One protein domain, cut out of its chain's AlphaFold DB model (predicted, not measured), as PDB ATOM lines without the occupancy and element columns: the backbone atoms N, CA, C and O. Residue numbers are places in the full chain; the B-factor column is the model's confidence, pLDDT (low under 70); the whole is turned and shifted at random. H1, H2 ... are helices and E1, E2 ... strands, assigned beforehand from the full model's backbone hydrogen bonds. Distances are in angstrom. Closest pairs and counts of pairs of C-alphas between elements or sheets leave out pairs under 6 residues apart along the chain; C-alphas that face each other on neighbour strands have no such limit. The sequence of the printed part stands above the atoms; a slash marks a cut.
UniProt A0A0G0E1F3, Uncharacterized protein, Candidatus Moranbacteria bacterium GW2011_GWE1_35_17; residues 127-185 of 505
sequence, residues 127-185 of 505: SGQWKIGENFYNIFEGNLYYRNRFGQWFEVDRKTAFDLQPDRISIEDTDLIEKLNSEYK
ATOM      1  N   SER A 127      29.734  49.788  45.502       85.38
ATOM      2  CA  SER A 127      28.724  50.183  44.521       85.38
ATOM      3  C   SER A 127      28.999  49.452  43.209       85.38
ATOM      4  O   SER A 127      30.144  49.068  42.936       85.38
ATOM      5  N   GLY A 128      27.964  49.276  42.395       87.69
ATOM      6  CA  GLY A 128      28.032  48.625  41.091       87.69
ATOM      7  C   GLY A 128      27.808  47.115  41.151       87.69
ATOM      8  O   GLY A 128      27.368  46.564  42.156       87.69
ATOM      9  N   GLN A 129      28.081  46.439  40.036       87.31
ATOM     10  CA  GLN A 129      27.842  45.005  39.897       87.31
ATOM     11  C   GLN A 129      29.005  44.173  40.451       87.31
ATOM     12  O   GLN A 129      30.159  44.379  40.071       87.31
ATOM     13  N   TRP A 130      28.683  43.187  41.285       85.81
ATOM     14  CA  TRP A 130      29.630  42.252  41.885       85.81
ATOM     15  C   TRP A 130      29.118  40.819  41.771       85.81
ATOM     16  O   TRP A 130      27.934  40.547  41.965       85.81
ATOM     17  N   LYS A 131      30.025  39.885  41.471       79.44
ATOM     18  CA  LYS A 131      29.725  38.452  41.511       79.44
ATOM     19  C   LYS A 131      29.891  37.956  42.943       79.44
ATOM     20  O   LYS A 131      30.974  38.098  43.502       79.44
ATOM     21  N   ILE A 132      28.856  37.379  43.537       73.31
ATOM     22  CA  ILE A 132      28.903  36.800  44.885       73.31
ATOM     23  C   ILE A 132      28.385  35.370  44.756       73.31
ATOM     24  O   ILE A 132      27.268  35.146  44.290       73.31
ATOM     25  N   GLY A 133      29.245  34.397  45.062       69.56
ATOM     26  CA  GLY A 133      29.025  33.017  44.634       69.56
ATOM     27  C   GLY A 133      28.939  32.936  43.105       69.56
ATOM     28  O   GLY A 133      29.899  33.240  42.391       69.56
ATOM     29  N   GLU A 134      27.779  32.545  42.595       64.19
ATOM     30  CA  GLU A 134      27.485  32.423  41.161       64.19
ATOM     31  C   GLU A 134      26.558  33.515  40.606       64.19
ATOM     32  O   GLU A 134      26.443  33.662  39.387       64.19
ATOM     33  N   ASN A 135      25.938  34.299  41.486       72.31
ATOM     34  CA  ASN A 135      25.011  35.352  41.106       72.31
ATOM     35  C   ASN A 135      25.744  36.680  40.947       72.31
ATOM     36  O   ASN A 135      26.684  37.001  41.679       72.31
ATOM     37  N   PHE A 136      25.291  37.464  39.975       80.75
ATOM     38  CA  PHE A 136      25.674  38.859  39.854       80.75
ATOM     39  C   PHE A 136      24.626  39.696  40.565       80.75
ATOM     40  O   PHE A 136      23.443  39.635  40.235       80.75
ATOM     41  N   TYR A 137      25.087  40.479  41.528       85.19
ATOM     42  CA  TYR A 137      24.259  41.423  42.247       85.19
ATOM     43  C   TYR A 137      24.718  42.839  41.933       85.19
ATOM     44  O   TYR A 137      25.917  43.115  41.857       85.19
ATOM     45  N   ASN A 138      23.768  43.747  41.775       88.75
ATOM     46  CA  ASN A 138      24.028  45.172  41.738       88.75
ATOM     47  C   ASN A 138      23.892  45.727  43.149       88.75
ATOM     48  O   ASN A 138      22.850  45.580  43.779       88.75
ATOM     49  N   ILE A 139      24.953  46.354  43.639       89.25
ATOM     50  CA  ILE A 139      24.947  47.052  44.916       89.25
ATOM     51  C   ILE A 139      24.748  48.534  44.624       89.25
ATOM     52  O   ILE A 139      25.591  49.149  43.969       89.25
ATOM     53  N   PHE A 140      23.642  49.097  45.096       87.88
ATOM     54  CA  PHE A 140      23.306  50.504  44.891       87.88
ATOM     55  C   PHE A 140      22.826  51.120  46.203       87.88
ATOM     56  O   PHE A 140      21.974  50.551  46.876       87.88
ATOM     57  N   GLU A 141      23.418  52.254  46.598       86.25
ATOM     58  CA  GLU A 141      23.137  52.932  47.880       86.25
ATOM     59  C   GLU A 141      23.219  51.992  49.108       86.25
ATOM     60  O   GLU A 141      22.534  52.170  50.111       86.25
ATOM     61  N   GLY A 142      24.091  50.978  49.038       82.81
ATOM     62  CA  GLY A 142      24.257  49.962  50.077       82.81
ATOM     63  C   GLY A 142      23.203  48.848  50.058       82.81
ATOM     64  O   GLY A 142      23.279  47.949  50.886       82.81
ATOM     65  N   ASN A 143      22.248  48.841  49.135       86.19
ATOM     66  CA  ASN A 143      21.266  47.765  48.991       86.19
ATOM     67  C   ASN A 143      21.686  46.773  47.904       86.19
ATOM     68  O   ASN A 143      22.433  47.126  46.991       86.19
ATOM     69  N   LEU A 144      21.227  45.526  48.025       87.06
ATOM     70  CA  LEU A 144      21.576  44.428  47.127       87.06
ATOM     71  C   LEU A 144      20.419  44.152  46.170       87.06
ATOM     72  O   LEU A 144      19.289  43.925  46.598       87.06
ATOM     73  N   TYR A 145      20.720  44.123  44.877       87.81
ATOM     74  CA  TYR A 145      19.727  43.938  43.831       87.81
ATOM     75  C   TYR A 145      20.112  42.801  42.897       87.81
ATOM     76  O   TYR A 145      21.251  42.706  42.441       87.81
ATOM     77  N   TYR A 146      19.144  41.952  42.578       85.50
ATOM     78  CA  TYR A 146      19.269  40.895  41.586       85.50
ATOM     79  C   TYR A 146      18.443  41.245  40.354       85.50
ATOM     80  O   TYR A 146      17.303  41.699  40.472       85.50
ATOM     81  N   ARG A 147      19.003  41.006  39.168       84.06
ATOM     82  CA  ARG A 147      18.275  41.119  37.905       84.06
ATOM     83  C   ARG A 147      18.018  39.725  37.368       84.06
ATOM     84  O   ARG A 147      18.967  38.978  37.153       84.06
ATOM     85  N   ASN A 148      16.756  39.387  37.128       78.88
ATOM     86  CA  ASN A 148      16.438  38.136  36.448       78.88
ATOM     87  C   ASN A 148      16.672  38.251  34.935       78.88
ATOM     88  O   ASN A 148      16.837  39.341  34.378       78.88
ATOM     89  N   ARG A 149      16.586  37.115  34.247       76.25
ATOM     90  CA  ARG A 149      16.739  37.052  32.790       76.25
ATOM     91  C   ARG A 149      15.764  37.913  31.970       76.25
ATOM     92  O   ARG A 149      16.095  38.296  30.856       76.25
ATOM     93  N   PHE A 150      14.579  38.225  32.505       74.81
ATOM     94  CA  PHE A 150      13.577  39.074  31.839       74.81
ATOM     95  C   PHE A 150      13.841  40.569  32.052       74.81
ATOM     96  O   PHE A 150      13.085  41.420  31.586       74.81
ATOM     97  N   GLY A 151      14.908  40.900  32.778       79.69
ATOM     98  CA  GLY A 151      15.296  42.260  33.096       79.69
ATOM     99  C   GLY A 151      14.523  42.908  34.233       79.69
ATOM    100  O   GLY A 151      14.609  44.123  34.392       79.69
ATOM    101  N   GLN A 152      13.798  42.117  35.020       84.94
ATOM    102  CA  GLN A 152      13.138  42.586  36.232       84.94
ATOM    103  C   GLN A 152      14.135  42.615  37.388       84.94
ATOM    104  O   GLN A 152      14.962  41.709  37.530       84.94
ATOM    105  N   TRP A 153      14.025  43.650  38.218       87.38
ATOM    106  CA  TRP A 153      14.864  43.850  39.393       87.38
ATOM    107  C   TRP A 153      14.159  43.408  40.665       87.38
ATOM    108  O   TRP A 153      12.966  43.655  40.841       87.38
ATOM    109  N   PHE A 154      14.923  42.798  41.561       86.31
ATOM    110  CA  PHE A 154      14.487  42.333  42.870       86.31
ATOM    111  C   PHE A 154      15.449  42.880  43.913       86.31
ATOM    112  O   PHE A 154      16.665  42.792  43.732       86.31
ATOM    113  N   GLU A 155      14.914  43.445  44.988       87.50
ATOM    114  CA  GLU A 155      15.710  43.738  46.176       87.50
ATOM    115  C   GLU A 155      15.896  42.440  46.954       87.50
ATOM    116  O   GLU A 155      14.937  41.708  47.193       87.50
ATOM    117  N   VAL A 156      17.140  42.133  47.302       82.00
ATOM    118  CA  VAL A 156      17.501  40.884  47.967       82.00
ATOM    119  C   VAL A 156      17.912  41.204  49.393       82.00
ATOM    120  O   VAL A 156      18.842  41.985  49.617       82.00
ATOM    121  N   ASP A 157      17.238  40.586  50.363       77.50
ATOM    122  CA  ASP A 157      17.677  40.670  51.751       77.50
ATOM    123  C   ASP A 157      19.066  40.031  51.868       77.50
ATOM    124  O   ASP A 157      19.331  38.926  51.394       77.50
ATOM    125  N   ARG A 158      19.979  40.745  52.521       73.62
ATOM    126  CA  ARG A 158      21.364  40.315  52.721       73.62
ATOM    127  C   ARG A 158      21.444  38.958  53.427       73.62
ATOM    128  O   ARG A 158      22.374  38.203  53.154       73.62
ATOM    129  N   LYS A 159      20.460  38.635  54.275       67.94
ATOM    130  CA  LYS A 159      20.355  37.351  54.993       67.94
ATOM    131  C   LYS A 159      19.826  36.205  54.128       67.94
ATOM    132  O   LYS A 159      20.147  35.047  54.392       67.94
ATOM    133  N   THR A 160      19.053  36.522  53.090       65.75
ATOM    134  CA  THR A 160      18.495  35.560  52.126       65.75
ATOM    135  C   THR A 160      19.210  35.600  50.776       65.75
ATOM    136  O   THR A 160      18.816  34.896  49.856       65.75
ATOM    137  N   ALA A 161      20.323  36.334  50.653       64.25
ATOM    138  CA  ALA A 161      21.165  36.368  49.448       64.25
ATOM    139  C   ALA A 161      21.723  34.987  49.035       64.25
ATOM    140  O   ALA A 161      22.264  34.827  47.940       64.25
ATOM    141  N   PHE A 162      21.591  34.006  49.928       57.94
ATOM    142  CA  PHE A 162      21.856  32.582  49.754       57.94
ATOM    143  C   PHE A 162      20.739  31.786  49.120       57.94
ATOM    144  O   PHE A 162      20.981  30.728  48.538       57.94
ATOM    145  N   ASP A 163      19.509  32.228  49.337       58.34
ATOM    146  CA  ASP A 163      18.356  31.461  48.951       58.34
ATOM    147  C   ASP A 163      18.338  31.492  47.431       58.34
ATOM    148  O   ASP A 163      18.237  32.541  46.800       58.34
ATOM    149  N   LEU A 164      18.483  30.309  46.836       47.78
ATOM    150  CA  LEU A 164      18.371  30.053  45.398       47.78
ATOM    151  C   LEU A 164      17.146  30.729  44.768       47.78
ATOM    152  O   LEU A 164      17.114  30.971  43.564       47.78
ATOM    153  N   GLN A 165      16.140  31.028  45.586       51.31
ATOM    154  CA  GLN A 165      14.913  31.699  45.218       51.31
ATOM    155  C   GLN A 165      14.648  32.852  46.202       51.31
ATOM    156  O   GLN A 165      13.840  32.676  47.113       51.31
ATOM    157  N   PRO A 166      15.301  34.024  46.067       50.19
ATOM    158  CA  PRO A 166      14.936  35.165  46.897       50.19
ATOM    159  C   PRO A 166      13.485  35.548  46.571       50.19
ATOM    160  O   PRO A 166      13.096  35.600  45.397       50.19
ATOM    161  N   ASP A 167      12.666  35.743  47.607       50.47
ATOM    162  CA  ASP A 167      11.235  36.012  47.471       50.47
ATOM    163  C   ASP A 167      10.967  37.190  46.518       50.47
ATOM    164  O   ASP A 167      11.527  38.282  46.620       50.47
ATOM    165  N   ARG A 168      10.116  36.915  45.526       59.62
ATOM    166  CA  ARG A 168      10.118  37.554  44.201       59.62
ATOM    167  C   ARG A 168       9.198  38.768  44.091       59.62
ATOM    168  O   ARG A 168       8.464  38.880  43.106       59.62
ATOM    169  N   ILE A 169       9.187  39.673  45.067       67.31
ATOM    170  CA  ILE A 169       8.502  40.949  44.824       67.31
ATOM    171  C   ILE A 169       9.454  41.814  44.006       67.31
ATOM    172  O   ILE A 169      10.446  42.332  44.515       67.31
ATOM    173  N   SER A 170       9.176  41.908  42.706       75.81
ATOM    174  CA  SER A 170       9.916  42.804  41.827       75.81
ATOM    175  C   SER A 170       9.777  44.238  42.315       75.81
ATOM    176  O   SER A 170       8.700  44.656  42.742       75.81
ATOM    177  N   ILE A 171      10.849  45.004  42.189       85.62
ATOM    178  CA  ILE A 171      10.827  46.441  42.431       85.62
ATOM    179  C   ILE A 171       9.894  47.085  41.405       85.62
ATOM    180  O   ILE A 171       9.977  46.785  40.215       85.62
ATOM    181  N   GLU A 172       9.017  47.974  41.871       86.50
ATOM    182  CA  GLU A 172       8.114  48.761  41.018       86.50
ATOM    183  C   GLU A 172       8.542  50.237  40.903       86.50
ATOM    184  O   GLU A 172       8.037  50.965  40.047       86.50
ATOM    185  N   ASP A 173       9.488  50.688  41.737       90.50
ATOM    186  CA  ASP A 173      10.021  52.054  41.711       90.50
ATOM    187  C   ASP A 173      10.768  52.319  40.394       90.50
ATOM    188  O   ASP A 173      11.858  51.798  40.149       90.50
ATOM    189  N   THR A 174      10.161  53.139  39.537       90.81
ATOM    190  CA  THR A 174      10.670  53.425  38.192       90.81
ATOM    191  C   THR A 174      11.985  54.207  38.224       90.81
ATOM    192  O   THR A 174      12.873  53.901  37.431       90.81
ATOM    193  N   ASP A 175      12.157  55.145  39.160       91.94
ATOM    194  CA  ASP A 175      13.384  55.945  39.272       91.94
ATOM    195  C   ASP A 175      14.557  55.065  39.729       91.94
ATOM    196  O   ASP A 175      15.676  55.173  39.216       91.94
ATOM    197  N   LEU A 176      14.306  54.156  40.677       91.06
ATOM    198  CA  LEU A 176      15.295  53.170  41.112       91.06
ATOM    199  C   LEU A 176      15.646  52.192  39.984       91.06
ATOM    200  O   LEU A 176      16.824  51.924  39.756       91.06
ATOM    201  N   ILE A 177      14.654  51.694  39.242       91.94
ATOM    202  CA  ILE A 177      14.878  50.812  38.087       91.94
ATOM    203  C   ILE A 177      15.720  51.509  37.016       91.94
ATOM    204  O   ILE A 177      16.636  50.894  36.471       91.94
ATOM    205  N   GLU A 178      15.449  52.779  36.704       91.38
ATOM    206  CA  GLU A 178      16.245  53.548  35.742       91.38
ATOM    207  C   GLU A 178      17.706  53.672  36.188       91.38
ATOM    208  O   GLU A 178      18.617  53.431  35.390       91.38
ATOM    209  N   LYS A 179      17.944  53.956  37.474       90.31
ATOM    210  CA  LYS A 179      19.297  53.991  38.049       90.31
ATOM    211  C   LYS A 179      19.982  52.628  37.978       90.31
ATOM    212  O   LYS A 179      21.094  52.542  37.458       90.31
ATOM    213  N   LEU A 180      19.316  51.558  38.414       90.56
ATOM    214  CA  LEU A 180      19.854  50.196  38.360       90.56
ATOM    215  C   LEU A 180      20.178  49.774  36.925       90.56
ATOM    216  O   LEU A 180      21.256  49.246  36.669       90.56
ATOM    217  N   ASN A 181      19.299  50.079  35.969       89.56
ATOM    218  CA  ASN A 181      19.545  49.838  34.549       89.56
ATOM    219  C   ASN A 181      20.741  50.638  34.018       89.56
ATOM    220  O   ASN A 181      21.467  50.132  33.165       89.56
ATOM    221  N   SER A 182      20.968  51.858  34.513       87.56
ATOM    222  CA  SER A 182      22.111  52.682  34.100       87.56
ATOM    223  C   SER A 182      23.462  52.153  34.603       87.56
ATOM    224  O   SER A 182      24.479  52.337  33.933       87.56
ATOM    225  N   GLU A 183      23.480  51.468  35.750       84.56
ATOM    226  CA  GLU A 183      24.691  50.865  36.329       84.56
ATOM    227  C   GLU A 183      24.899  49.404  35.927       84.56
ATOM    228  O   GLU A 183      25.989  48.841  36.089       84.56
ATOM    229  N   TYR A 184      23.849  48.765  35.425       86.94
ATOM    230  CA  TYR A 184      23.875  47.363  35.079       86.94
ATOM    231  C   TYR A 184      24.725  47.091  33.846       86.94
ATOM    232  O   TYR A 184      24.586  47.704  32.787       86.94
ATOM    233  N   LYS A 185      25.605  46.106  33.999       86.94
ATOM    234  CA  LYS A 185      26.411  45.562  32.917       86.94
ATOM    235  C   LYS A 185      25.832  44.204  32.560       86.94
ATOM    236  O   LYS A 185      25.721  43.337  33.425       86.94
TER     237      LYS A 185
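AT A GLANCE: This is residues 127 to 185 of the 505 residues of an uncharacterized protein of Candidatus Moranbacteria bacterium GW2011_GWE1_35_17 (UniProt A0A0G0E1F3). A small, twisted sheet of four strands has one helix, H1, packed across one of its faces, and a long loop, residues 156 to 173, swings past the E4 edge of the sheet to reach that helix. The sheet turns like a propeller blade, its strands' lines turning by 108 degrees from edge to edge. The printed part has 59 residues, with four named strands and then one named helix along the chain, E1, E2, E3, E4, H1; the sheet has that same order of strands and is antiparallel throughout. The class is mixed, helices and strands, with under half of the residues in named elements. The whole is compact, with a radius of gyration of the C-alphas of 10.5 A, and rounded, spanning 27 by 22 by 21 A.

HOW THE PARTS SIT: The sheet is made of E1, residues 128 to 132, E2, residues 135 to 140, E3, residues 143 to 147, and E4, residues 153 to 155. It is a meander, each strand the antiparallel neighbour of the one before, and each such pair is a hairpin. The sheet is strongly twisted, but only just, with C-alphas up to 4.5 A off its best plane. E1 and E2 run at 146 degrees, with N 130 and O 137 2.8 A apart, within hydrogen-bond range. E2 and E3 run at 135 degrees, with N 138 and O 145 within range at 2.8 A. E3 and E4 run at 148 degrees, with N 154 and O 146 within range at 2.8 A. The edge strands E1 and E4 are apart. H1, residues 174 to 183, is on one face of the sheet, giving two layers, a helix layer and a sheet layer. Its height over the sheet is 9.3 A. It lies over E2 and E3, only just, with 3 of its C-alphas falling on each. It runs across the strands, at 67 degrees to E2 on the local plane. The closest C-alphas of E2 and H1 are those of Asn 138 and Leu 180, 7.4 A apart. In H1 every O i to N i+4 pair is within hydrogen-bond range.

IN THESE COORDINATES: E2 is the longest strand by residues, 15.7 A from first to last C-alpha. E3 measures 13.3 A, E1 12.4 A and E4 6.8 A, while H1 measures 14.4 A. E1 begins at C-alpha 128, (28.032, 48.625, 41.091), and H1 ends at C-alpha 183, (24.691, 50.865, 36.329).

THE WHOLE: The two C-alphas farthest apart are those of Gly 133 and Asp 175, at 28.3 A. The printed part has no cut. The link from E4 to H1 is long, 18 residues, and the three links between strands are tight. The mean pLDDT of the printed part is 79.3, and it is under 70 at residues 133 to 134 and 159 to 169.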